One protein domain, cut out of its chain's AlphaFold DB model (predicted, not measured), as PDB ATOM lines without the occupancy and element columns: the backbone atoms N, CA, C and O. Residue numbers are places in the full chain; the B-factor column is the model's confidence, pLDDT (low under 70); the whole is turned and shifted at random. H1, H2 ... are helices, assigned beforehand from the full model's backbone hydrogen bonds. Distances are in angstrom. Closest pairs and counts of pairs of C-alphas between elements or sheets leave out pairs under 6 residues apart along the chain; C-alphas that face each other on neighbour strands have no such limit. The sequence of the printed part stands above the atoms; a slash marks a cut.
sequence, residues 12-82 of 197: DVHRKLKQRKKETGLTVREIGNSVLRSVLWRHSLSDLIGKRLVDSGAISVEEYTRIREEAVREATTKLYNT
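AT A GLANCE: This is residues 12 to 82 of the 197 residues of the protein "Cupin_2 domain-containing protein" of Candidatus Acetothermia bacterium (UniProt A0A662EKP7). Three helices make an open, flat frame: short H1 makes a corner with one end of long, slightly kinked H2, and H3 folds back from H2's other end as a V. Residues 33 to 45 of H2 and 69 to 82, mostly H3, stand free. The 71 printed residues hold H1, H2 and H3 in that order, with no named strand: all helix. The whole is extended, with a radius of gyration of the C-alphas of 18.3 A, spanning 50 by 34 by 13 A.

HOW THE PARTS SIT: H1, residues 12 to 24, touches H2, residues 28 to 55, about perpendicular at 84 degrees; their closest C-alphas, of Leu 17 and Val 28, are 5.9 A apart. H2 has a kink of 26 degrees near residue 43. H2 and H3, residues 61 to 80, only just touch, with 3 pairs of C-alphas within 8 A, the closest those of Val 54 and Val 61 at 6.0 A. They run opposite ways at a steep tilt of 46 degrees. H1 and H3 are apart. Every O i to N i+4 pair is within hydrogen-bond range in H1, H2 and H3.

IN THESE COORDINATES: H1 begins at C-alpha 12 (208.743, 207.182, 266.078) and measures 18.0 A. H2 measures 39.1 A and H3 27.8 A, ending at C-alpha 80 (190.675, 185.438, 268.140).

THE WHOLE: The farthest C-alphas, of Lys 22 and Ser 60, are 49.9 A apart. The printed part has no cut, and both links are tight. pLDDT is under 70 in 30 residues, among them 34 to 46 and 72 to 82.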
ATOM      1  N   ASP A  12     208.656 207.738 267.430       64.25
ATOM      2  CA  ASP A  12     208.743 207.182 266.078       64.25
ATOM      3  C   ASP A  12     207.639 207.711 265.158       64.25
ATOM      4  O   ASP A  12     207.913 208.005 263.991       64.25
ATOM      5  N   VAL A  13     206.432 207.922 265.688       69.44
ATOM      6  CA  VAL A  13     205.331 208.592 264.982       69.44
ATOM      7  C   VAL A  13     205.700 210.048 264.698       69.44
ATOM      8  O   VAL A  13     205.598 210.503 263.559       69.44
ATOM      9  N   HIS A  14     206.233 210.763 265.686       78.62
ATOM     10  CA  HIS A  14     206.664 212.150 265.546       78.62
ATOM     11  C   HIS A  14     207.780 212.307 264.502       78.62
ATOM     12  O   HIS A  14     207.744 213.224 263.679       78.62
ATOM     13  N   ARG A  15     208.753 211.389 264.480       78.50
ATOM     14  CA  ARG A  15     209.834 211.362 263.482       78.50
ATOM     15  C   ARG A  15     209.316 211.092 262.072       78.50
ATOM     16  O   ARG A  15     209.680 211.828 261.158       78.50
ATOM     17  N   LYS A  16     208.439 210.099 261.895       75.38
ATOM     18  CA  LYS A  16     207.812 209.806 260.594       75.38
ATOM     19  C   LYS A  16     206.956 210.973 260.102       75.38
ATOM     20  O   LYS A  16     207.010 211.308 258.925       75.38
ATOM     21  N   LEU A  17     206.221 211.640 260.992       76.50
ATOM     22  CA  LEU A  17     205.422 212.819 260.646       76.50
ATOM     23  C   LEU A  17     206.294 214.035 260.308       76.50
ATOM     24  O   LEU A  17     205.976 214.767 259.375       76.50
ATOM     25  N   LYS A  18     207.424 214.231 261.000       78.75
ATOM     26  CA  LYS A  18     208.425 215.250 260.640       78.75
ATOM     27  C   LYS A  18     209.054 214.985 259.275       78.75
ATOM     28  O   LYS A  18     209.234 215.928 258.511       78.75
ATOM     29  N   GLN A  19     209.383 213.731 258.970       77.25
ATOM     30  CA  GLN A  19     209.888 213.343 257.655       77.25
ATOM     31  C   GLN A  19     208.838 213.611 256.573       77.25
ATOM     32  O   GLN A  19     209.116 214.305 255.601       77.25
ATOM     33  N   ARG A  20     207.598 213.181 256.802       66.88
ATOM     34  CA  ARG A  20     206.501 213.383 255.856       66.88
ATOM     35  C   ARG A  20     206.172 214.861 255.643       66.88
ATOM     36  O   ARG A  20     205.903 215.246 254.517       66.88
ATOM     37  N   LYS A  21     206.296 215.709 256.674       76.38
ATOM     38  CA  LYS A  21     206.218 217.175 256.536       76.38
ATOM     39  C   LYS A  21     207.281 217.725 255.584       76.38
ATOM     40  O   LYS A  21     206.983 218.632 254.817       76.38
ATOM     41  N   LYS A  22     208.514 217.208 255.637       76.81
ATOM     42  CA  LYS A  22     209.579 217.618 254.707       76.81
ATOM     43  C   LYS A  22     209.273 217.196 253.269       76.81
ATOM     44  O   LYS A  22     209.610 217.930 252.355       76.81
ATOM     45  N   GLU A  23     208.639 216.040 253.090       72.12
ATOM     46  CA  GLU A  23     208.315 215.476 251.774       72.12
ATOM     47  C   GLU A  23     207.062 216.106 251.140       72.12
ATOM     48  O   GLU A  23     207.010 216.264 249.928       72.12
ATOM     49  N   THR A  24     206.050 216.467 251.938       69.75
ATOM     50  CA  THR A  24     204.732 216.900 251.429       69.75
ATOM     51  C   THR A  24     204.370 218.346 251.755       69.75
ATOM     52  O   THR A  24     203.337 218.830 251.301       69.75
ATOM     53  N   GLY A  25     205.155 219.033 252.590       77.31
ATOM     54  CA  GLY A  25     204.845 220.372 253.104       77.31
ATOM     55  C   GLY A  25     203.742 220.409 254.171       77.31
ATOM     56  O   GLY A  25     203.599 221.413 254.866       77.31
ATOM     57  N   LEU A  26     203.001 219.311 254.366       70.31
ATOM     58  CA  LEU A  26     201.891 219.236 255.315       70.31
ATOM     59  C   LEU A  26     202.393 219.202 256.760       70.31
ATOM     60  O   LEU A  26     203.258 218.409 257.138       70.31
ATOM     61  N   THR A  27     201.819 220.038 257.614       78.62
ATOM     62  CA  THR A  27     202.149 220.071 259.037       78.62
ATOM     63  C   THR A  27     201.674 218.810 259.760       78.62
ATOM     64  O   THR A  27     200.699 218.161 259.383       78.62
ATOM     65  N   VAL A  28     202.327 218.492 260.883       70.06
ATOM     66  CA  VAL A  28     201.911 217.404 261.790       70.06
ATOM     67  C   VAL A  28     200.444 217.565 262.206       70.06
ATOM     68  O   VAL A  28     199.721 216.577 262.304       70.06
ATOM     69  N   ARG A  29     199.992 218.813 262.392       73.69
ATOM     70  CA  ARG A  29     198.600 219.142 262.714       73.69
ATOM     71  C   ARG A  29     197.650 218.787 261.571       73.69
ATOM     72  O   ARG A  29     196.605 218.207 261.824       73.69
ATOM     73  N   GLU A  30     197.995 219.120 260.330       69.94
ATOM     74  CA  GLU A  30     197.161 218.822 259.156       69.94
ATOM     75  C   GLU A  30     197.077 217.322 258.883       69.94
ATOM     76  O   GLU A  30     195.987 216.803 258.648       69.94
ATOM     77  N   ILE A  31     198.200 216.611 259.001       70.00
ATOM     78  CA  ILE A  31     198.237 215.152 258.857       70.00
ATOM     79  C   ILE A  31     197.424 214.495 259.978       70.00
ATOM     80  O   ILE A  31     196.565 213.659 259.704       70.00
ATOM     81  N   GLY A  32     197.649 214.907 261.230       68.25
ATOM     82  CA  GLY A  32     196.919 214.401 262.391       68.25
ATOM     83  C   GLY A  32     195.416 214.631 262.268       68.25
ATOM     84  O   GLY A  32     194.643 213.687 262.381       68.25
ATOM     85  N   ASN A  33     194.993 215.852 261.938       72.25
ATOM     86  CA  ASN A  33     193.580 216.180 261.761       72.25
ATOM     87  C   ASN A  33     192.947 215.441 260.580       72.25
ATOM     88  O   ASN A  33     191.788 215.058 260.676       72.25
ATOM     89  N   SER A  34     193.669 215.226 259.478       66.12
ATOM     90  CA  SER A  34     193.157 214.469 258.329       66.12
ATOM     91  C   SER A  34     192.928 212.994 258.676       66.12
ATOM     92  O   SER A  34     191.859 212.449 258.402       66.12
ATOM     93  N   VAL A  35     193.884 212.363 259.365       68.25
ATOM     94  CA  VAL A  35     193.760 210.971 259.822       68.25
ATOM     95  C   VAL A  35     192.663 210.836 260.874       68.25
ATOM     96  O   VAL A  35     191.803 209.971 260.736       68.25
ATOM     97  N   LEU A  36     192.641 211.716 261.880       66.75
ATOM     98  CA  LEU A  36     191.601 211.728 262.910       66.75
ATOM     99  C   LEU A  36     190.219 211.926 262.291       66.75
ATOM    100  O   LEU A  36     189.309 211.167 262.599       66.75
ATOM    101  N   ARG A  37     190.069 212.876 261.358       69.56
ATOM    102  CA  ARG A  37     188.823 213.038 260.600       69.56
ATOM    103  C   ARG A  37     188.488 211.772 259.834       69.56
ATOM    104  O   ARG A  37     187.358 211.347 259.940       69.56
ATOM    105  N   SER A  38     189.421 211.139 259.126       63.88
ATOM    106  CA  SER A  38     189.139 209.895 258.395       63.88
ATOM    107  C   SER A  38     188.665 208.769 259.318       63.88
ATOM    108  O   SER A  38     187.722 208.068 258.975       63.88
ATOM    109  N   VAL A  39     189.275 208.610 260.495       60.06
ATOM    110  CA  VAL A  39     188.895 207.579 261.475       60.06
ATOM    111  C   VAL A  39     187.525 207.877 262.086       60.06
ATOM    112  O   VAL A  39     186.660 207.004 262.095       60.06
ATOM    113  N   LEU A  40     187.294 209.119 262.520       60.88
ATOM    114  CA  LEU A  40     186.002 209.564 263.054       60.88
ATOM    115  C   LEU A  40     184.896 209.487 261.987       60.88
ATOM    116  O   LEU A  40     183.786 209.045 262.272       60.88
ATOM    117  N   TRP A  41     185.215 209.847 260.740       55.88
ATOM    118  CA  TRP A  41     184.296 209.767 259.609       55.88
ATOM    119  C   TRP A  41     183.982 208.328 259.212       55.88
ATOM    120  O   TRP A  41     182.840 208.068 258.857       55.88
ATOM    121  N   ARG A  42     184.934 207.387 259.273       55.12
ATOM    122  CA  ARG A  42     184.683 205.973 258.935       55.12
ATOM    123  C   ARG A  42     183.684 205.320 259.881       55.12
ATOM    124  O   ARG A  42     182.765 204.673 259.392       55.12
ATOM    125  N   HIS A  43     183.823 205.532 261.191       54.44
ATOM    126  CA  HIS A  43     182.813 205.072 262.149       54.44
ATOM    127  C   HIS A  43     181.463 205.754 261.885       54.44
ATOM    128  O   HIS A  43     180.449 205.073 261.784       54.44
ATOM    129  N   SER A  44     181.464 207.065 261.608       61.41
ATOM    130  CA  SER A  44     180.224 207.783 261.288       61.41
ATOM    131  C   SER A  44     179.559 207.331 259.984       61.41
ATOM    132  O   SER A  44     178.340 207.356 259.889       61.41
ATOM    133  N   LEU A  45     180.335 206.924 258.971       65.12
ATOM    134  CA  LEU A  45     179.819 206.570 257.652       65.12
ATOM    135  C   LEU A  45     179.116 205.215 257.693       65.12
ATOM    136  O   LEU A  45     178.031 205.093 257.139       65.12
ATOM    137  N   SER A  46     179.696 204.225 258.377       68.25
ATOM    138  CA  SER A  46     179.056 202.919 258.571       68.25
ATOM    139  C   SER A  46     177.754 203.039 259.366       68.25
ATOM    140  O   SER A  46     176.753 202.423 259.000       68.25
ATOM    141  N   ASP A  47     177.738 203.888 260.396       73.00
ATOM    142  CA  ASP A  47     176.529 204.170 261.175       73.00
ATOM    143  C   ASP A  47     175.494 204.966 260.358       73.00
ATOM    144  O   ASP A  47     174.298 204.689 260.429       73.00
ATOM    145  N   LEU A  48     175.926 205.916 259.521       78.38
ATOM    146  CA  LEU A  48     175.054 206.673 258.613       78.38
ATOM    147  C   LEU A  48     174.440 205.794 257.521       78.38
ATOM    148  O   LEU A  48     173.262 205.955 257.213       78.38
ATOM    149  N   ILE A  49     175.217 204.880 256.935       82.94
ATOM    150  CA  ILE A  49     174.727 203.905 255.951       82.94
ATOM    151  C   ILE A  49     173.703 202.988 256.617       82.94
ATOM    152  O   ILE A  49     172.600 202.840 256.097       82.94
ATOM    153  N   GLY A  50     174.031 202.443 257.792       84.19
ATOM    154  CA  GLY A  50     173.114 201.624 258.579       84.19
ATOM    155  C   GLY A  50     171.801 202.336 258.876       84.19
ATOM    156  O   GLY A  50     170.727 201.833 258.558       84.19
ATOM    157  N   LYS A  51     171.892 203.569 259.381       83.75
ATOM    158  CA  LYS A  51     170.729 204.417 259.639       83.75
ATOM    159  C   LYS A  51     169.907 204.674 258.376       83.75
ATOM    160  O   LYS A  51     168.693 204.567 258.423       83.75
ATOM    161  N   ARG A  52     170.540 204.977 257.237       89.38
ATOM    162  CA  ARG A  52     169.827 205.204 255.968       89.38
ATOM    163  C   ARG A  52     169.090 203.963 255.471       89.38
ATOM    164  O   ARG A  52     167.999 204.123 254.941       89.38
ATOM    165  N   LEU A  53     169.666 202.772 255.639       91.19
ATOM    166  CA  LEU A  53     169.031 201.501 255.263       91.19
ATOM    167  C   LEU A  53     167.807 201.195 256.135       91.19
ATOM    168  O   LEU A  53     166.795 200.710 255.630       91.19
ATOM    169  N   VAL A  54     167.891 201.520 257.426       91.50
ATOM    170  CA  VAL A  54     166.760 201.437 258.357       91.50
ATOM    171  C   VAL A  54     165.687 202.467 257.998       91.50
ATOM    172  O   VAL A  54     164.527 202.110 257.818       91.50
ATOM    173  N   ASP A  55     166.072 203.735 257.826       90.62
ATOM    174  CA  ASP A  55     165.156 204.836 257.502       90.62
ATOM    175  C   ASP A  55     164.446 204.618 256.152       90.62
ATOM    176  O   ASP A  55     163.311 205.054 255.969       90.62
ATOM    177  N   SER A  56     165.092 203.942 255.191       92.38
ATOM    178  CA  SER A  56     164.484 203.583 253.905       92.38
ATOM    179  C   SER A  56     163.590 202.341 253.968       92.38
ATOM    180  O   SER A  56     163.024 201.964 252.943       92.38
ATOM    181  N   GLY A  57     163.503 201.668 255.120       90.50
ATOM    182  CA  GLY A  57     162.765 200.416 255.295       90.50
ATOM    183  C   GLY A  57     163.387 199.215 254.578       90.50
ATOM    184  O   GLY A  57     162.705 198.217 254.368       90.50
ATOM    185  N   ALA A  58     164.661 199.302 254.176       91.19
ATOM    186  CA  ALA A  58     165.344 198.209 253.480       91.19
ATOM    187  C   ALA A  58     165.700 197.057 254.433       91.19
ATOM    188  O   ALA A  58     165.767 195.910 254.002       91.19
ATOM    189  N   ILE A  59     165.919 197.374 255.713       94.31
ATOM    190  CA  ILE A  59     166.132 196.437 256.823       94.31
ATOM    191  C   ILE A  59     165.473 197.002 258.088       94.31
ATOM    192  O   ILE A  59     165.319 198.220 258.209       94.31
ATOM    193  N   SER A  60     165.108 196.147 259.046       92.62
ATOM    194  CA  SER A  60     164.625 196.617 260.353       92.62
ATOM    195  C   SER A  60     165.777 197.068 261.264       92.62
ATOM    196  O   SER A  60     166.947 196.753 261.027       92.62
ATOM    197  N   VAL A  61     165.454 197.797 262.339       84.88
ATOM    198  CA  VAL A  61     166.432 198.194 263.370       84.88
ATOM    199  C   VAL A  61     167.053 196.962 264.032       84.88
ATOM    200  O   VAL A  61     168.266 196.909 264.255       84.88
ATOM    201  N   GLU A  62     166.233 195.956 264.332       87.06
ATOM    202  CA  GLU A  62     166.649 194.703 264.965       87.06
ATOM    203  C   GLU A  62     167.573 193.909 264.037       87.06
ATOM    204  O   GLU A  62     168.591 193.371 264.473       87.06
ATOM    205  N   GLU A  63     167.254 193.878 262.745       87.25
ATOM    206  CA  GLU A  63     168.063 193.217 261.727       87.25
ATOM    207  C   GLU A  63     169.413 193.911 261.519       87.25
ATOM    208  O   GLU A  63     170.446 193.242 261.517       87.25
ATOM    209  N   TYR A  64     169.433 195.245 261.437       86.50
ATOM    210  CA  TYR A  64     170.680 196.008 261.388       86.50
ATOM    211  C   TYR A  64     171.558 195.747 262.617       86.50
ATOM    212  O   TYR A  64     172.758 195.503 262.483       86.50
ATOM    213  N   THR A  65     170.958 195.764 263.808       79.19
ATOM    214  CA  THR A  65     171.671 195.523 265.069       79.19
ATOM    215  C   THR A  65     172.287 194.127 265.079       79.19
ATOM    216  O   THR A  65     173.483 193.993 265.330       79.19
ATOM    217  N   ARG A  66     171.515 193.103 264.695       85.56
ATOM    218  CA  ARG A  66     171.989 191.716 264.596       85.56
ATOM    219  C   ARG A  66     173.148 191.570 263.606       85.56
ATOM    220  O   ARG A  66     174.174 191.004 263.969       85.56
ATOM    221  N   ILE A  67     173.017 192.111 262.392       86.06
ATOM    222  CA  ILE A  67     174.071 192.053 261.363       86.06
ATOM    223  C   ILE A  67     175.333 192.772 261.842       86.06
ATOM    224  O   ILE A  67     176.443 192.282 261.643       86.06
ATOM    225  N   ARG A  68     175.182 193.932 262.491       81.88
ATOM    226  CA  ARG A  68     176.319 194.681 263.032       81.88
ATOM    227  C   ARG A  68     177.037 193.879 264.110       81.88
ATOM    228  O   ARG A  68     178.257 193.781 264.068       81.88
ATOM    229  N   GLU A  69     176.296 193.283 265.037       73.81
ATOM    230  CA  GLU A  69     176.865 192.409 266.061       73.81
ATOM    231  C   GLU A  69     177.537 191.167 265.466       73.81
ATOM    232  O   GLU A  69     178.594 190.768 265.939       73.81
ATOM    233  N   GLU A  70     176.965 190.552 264.430       78.00
ATOM    234  CA  GLU A  70     177.577 189.419 263.727       78.00
ATOM    235  C   GLU A  70     178.865 189.819 263.010       78.00
ATOM    236  O   GLU A  70     179.870 189.128 263.148       78.00
ATOM    237  N   ALA A  71     178.876 190.955 262.315       75.88
ATOM    238  CA  ALA A  71     180.065 191.473 261.647       75.88
ATOM    239  C   ALA A  71     181.168 191.841 262.650       75.88
ATOM    240  O   ALA A  71     182.344 191.571 262.402       75.88
ATOM    241  N   VAL A  72     180.794 192.417 263.799       62.34
ATOM    242  CA  VAL A  72     181.707 192.635 264.927       62.34
ATOM    243  C   VAL A  72     182.230 191.293 265.425       62.34
ATOM    244  O   VAL A  72     183.437 191.103 265.429       62.34
ATOM    245  N   ARG A  73     181.362 190.323 265.736       60.12
ATOM    246  CA  ARG A  73     181.766 188.974 266.168       60.12
ATOM    247  C   ARG A  73     182.696 188.295 265.164       60.12
ATOM    248  O   ARG A  73     183.669 187.680 265.583       60.12
ATOM    249  N   GLU A  74     182.456 188.410 263.862       62.91
ATOM    250  CA  GLU A  74     183.310 187.842 262.810       62.91
ATOM    251  C   GLU A  74     184.671 188.554 262.732       62.91
ATOM    252  O   GLU A  74     185.716 187.905 262.634       62.91
ATOM    253  N   ALA A  75     184.684 189.887 262.818       54.91
ATOM    254  CA  ALA A  75     185.917 190.668 262.887       54.91
ATOM    255  C   ALA A  75     186.721 190.326 264.151       54.91
ATOM    256  O   ALA A  75     187.938 190.141 264.079       54.91
ATOM    257  N   THR A  76     186.040 190.149 265.283       43.38
ATOM    258  CA  THR A  76     186.627 189.680 266.538       43.38
ATOM    259  C   THR A  76     187.097 188.229 266.403       43.38
ATOM    260  O   THR A  76     188.191 187.922 266.844       43.38
ATOM    261  N   THR A  77     186.387 187.344 265.689       43.19
ATOM    262  CA  THR A  77     186.802 185.948 265.380       43.19
ATOM    263  C   THR A  77     188.078 185.895 264.551       43.19
ATOM    264  O   THR A  77     188.948 185.056 264.787       43.19
ATOM    265  N   LYS A  78     188.268 186.846 263.636       44.72
ATOM    266  CA  LYS A  78     189.549 187.011 262.937       44.72
ATOM    267  C   LYS A  78     190.669 187.489 263.872       44.72
ATOM    268  O   LYS A  78     191.811 187.090 263.665       44.72
ATOM    269  N   LEU A  79     190.360 188.267 264.915       42.78
ATOM    270  CA  LEU A  79     191.303 188.630 265.984       42.78
ATOM    271  C   LEU A  79     191.581 187.465 266.957       42.78
ATOM    272  O   LEU A  79     192.733 187.303 267.352       42.78
ATOM    273  N   TYR A  80     190.588 186.621 267.263       40.16
ATOM    274  CA  TYR A  80     190.675 185.438 268.140       40.16
ATOM    275  C   TYR A  80     191.728 184.413 267.679       40.16
ATOM    276  O   TYR A  80     192.309 183.709 268.500       40.16
ATOM    277  N   ASN A  81     192.046 184.366 266.380       43.62
ATOM    278  CA  ASN A  81     193.113 183.519 265.825       43.62
ATOM    279  C   ASN A  81     194.516 184.151 265.873       43.62
ATOM    280  O   ASN A  81     195.486 183.565 265.382       43.62
ATOM    281  N   THR A  82     194.658 185.343 266.454       48.00
ATOM    282  CA  THR A  82     195.951 186.018 266.561       48.00
ATOM    283  C   THR A  82     196.618 185.598 267.864       48.00
ATOM    284  O   THR A  82     196.358 186.162 268.924       48.00
TER     285      THR A  82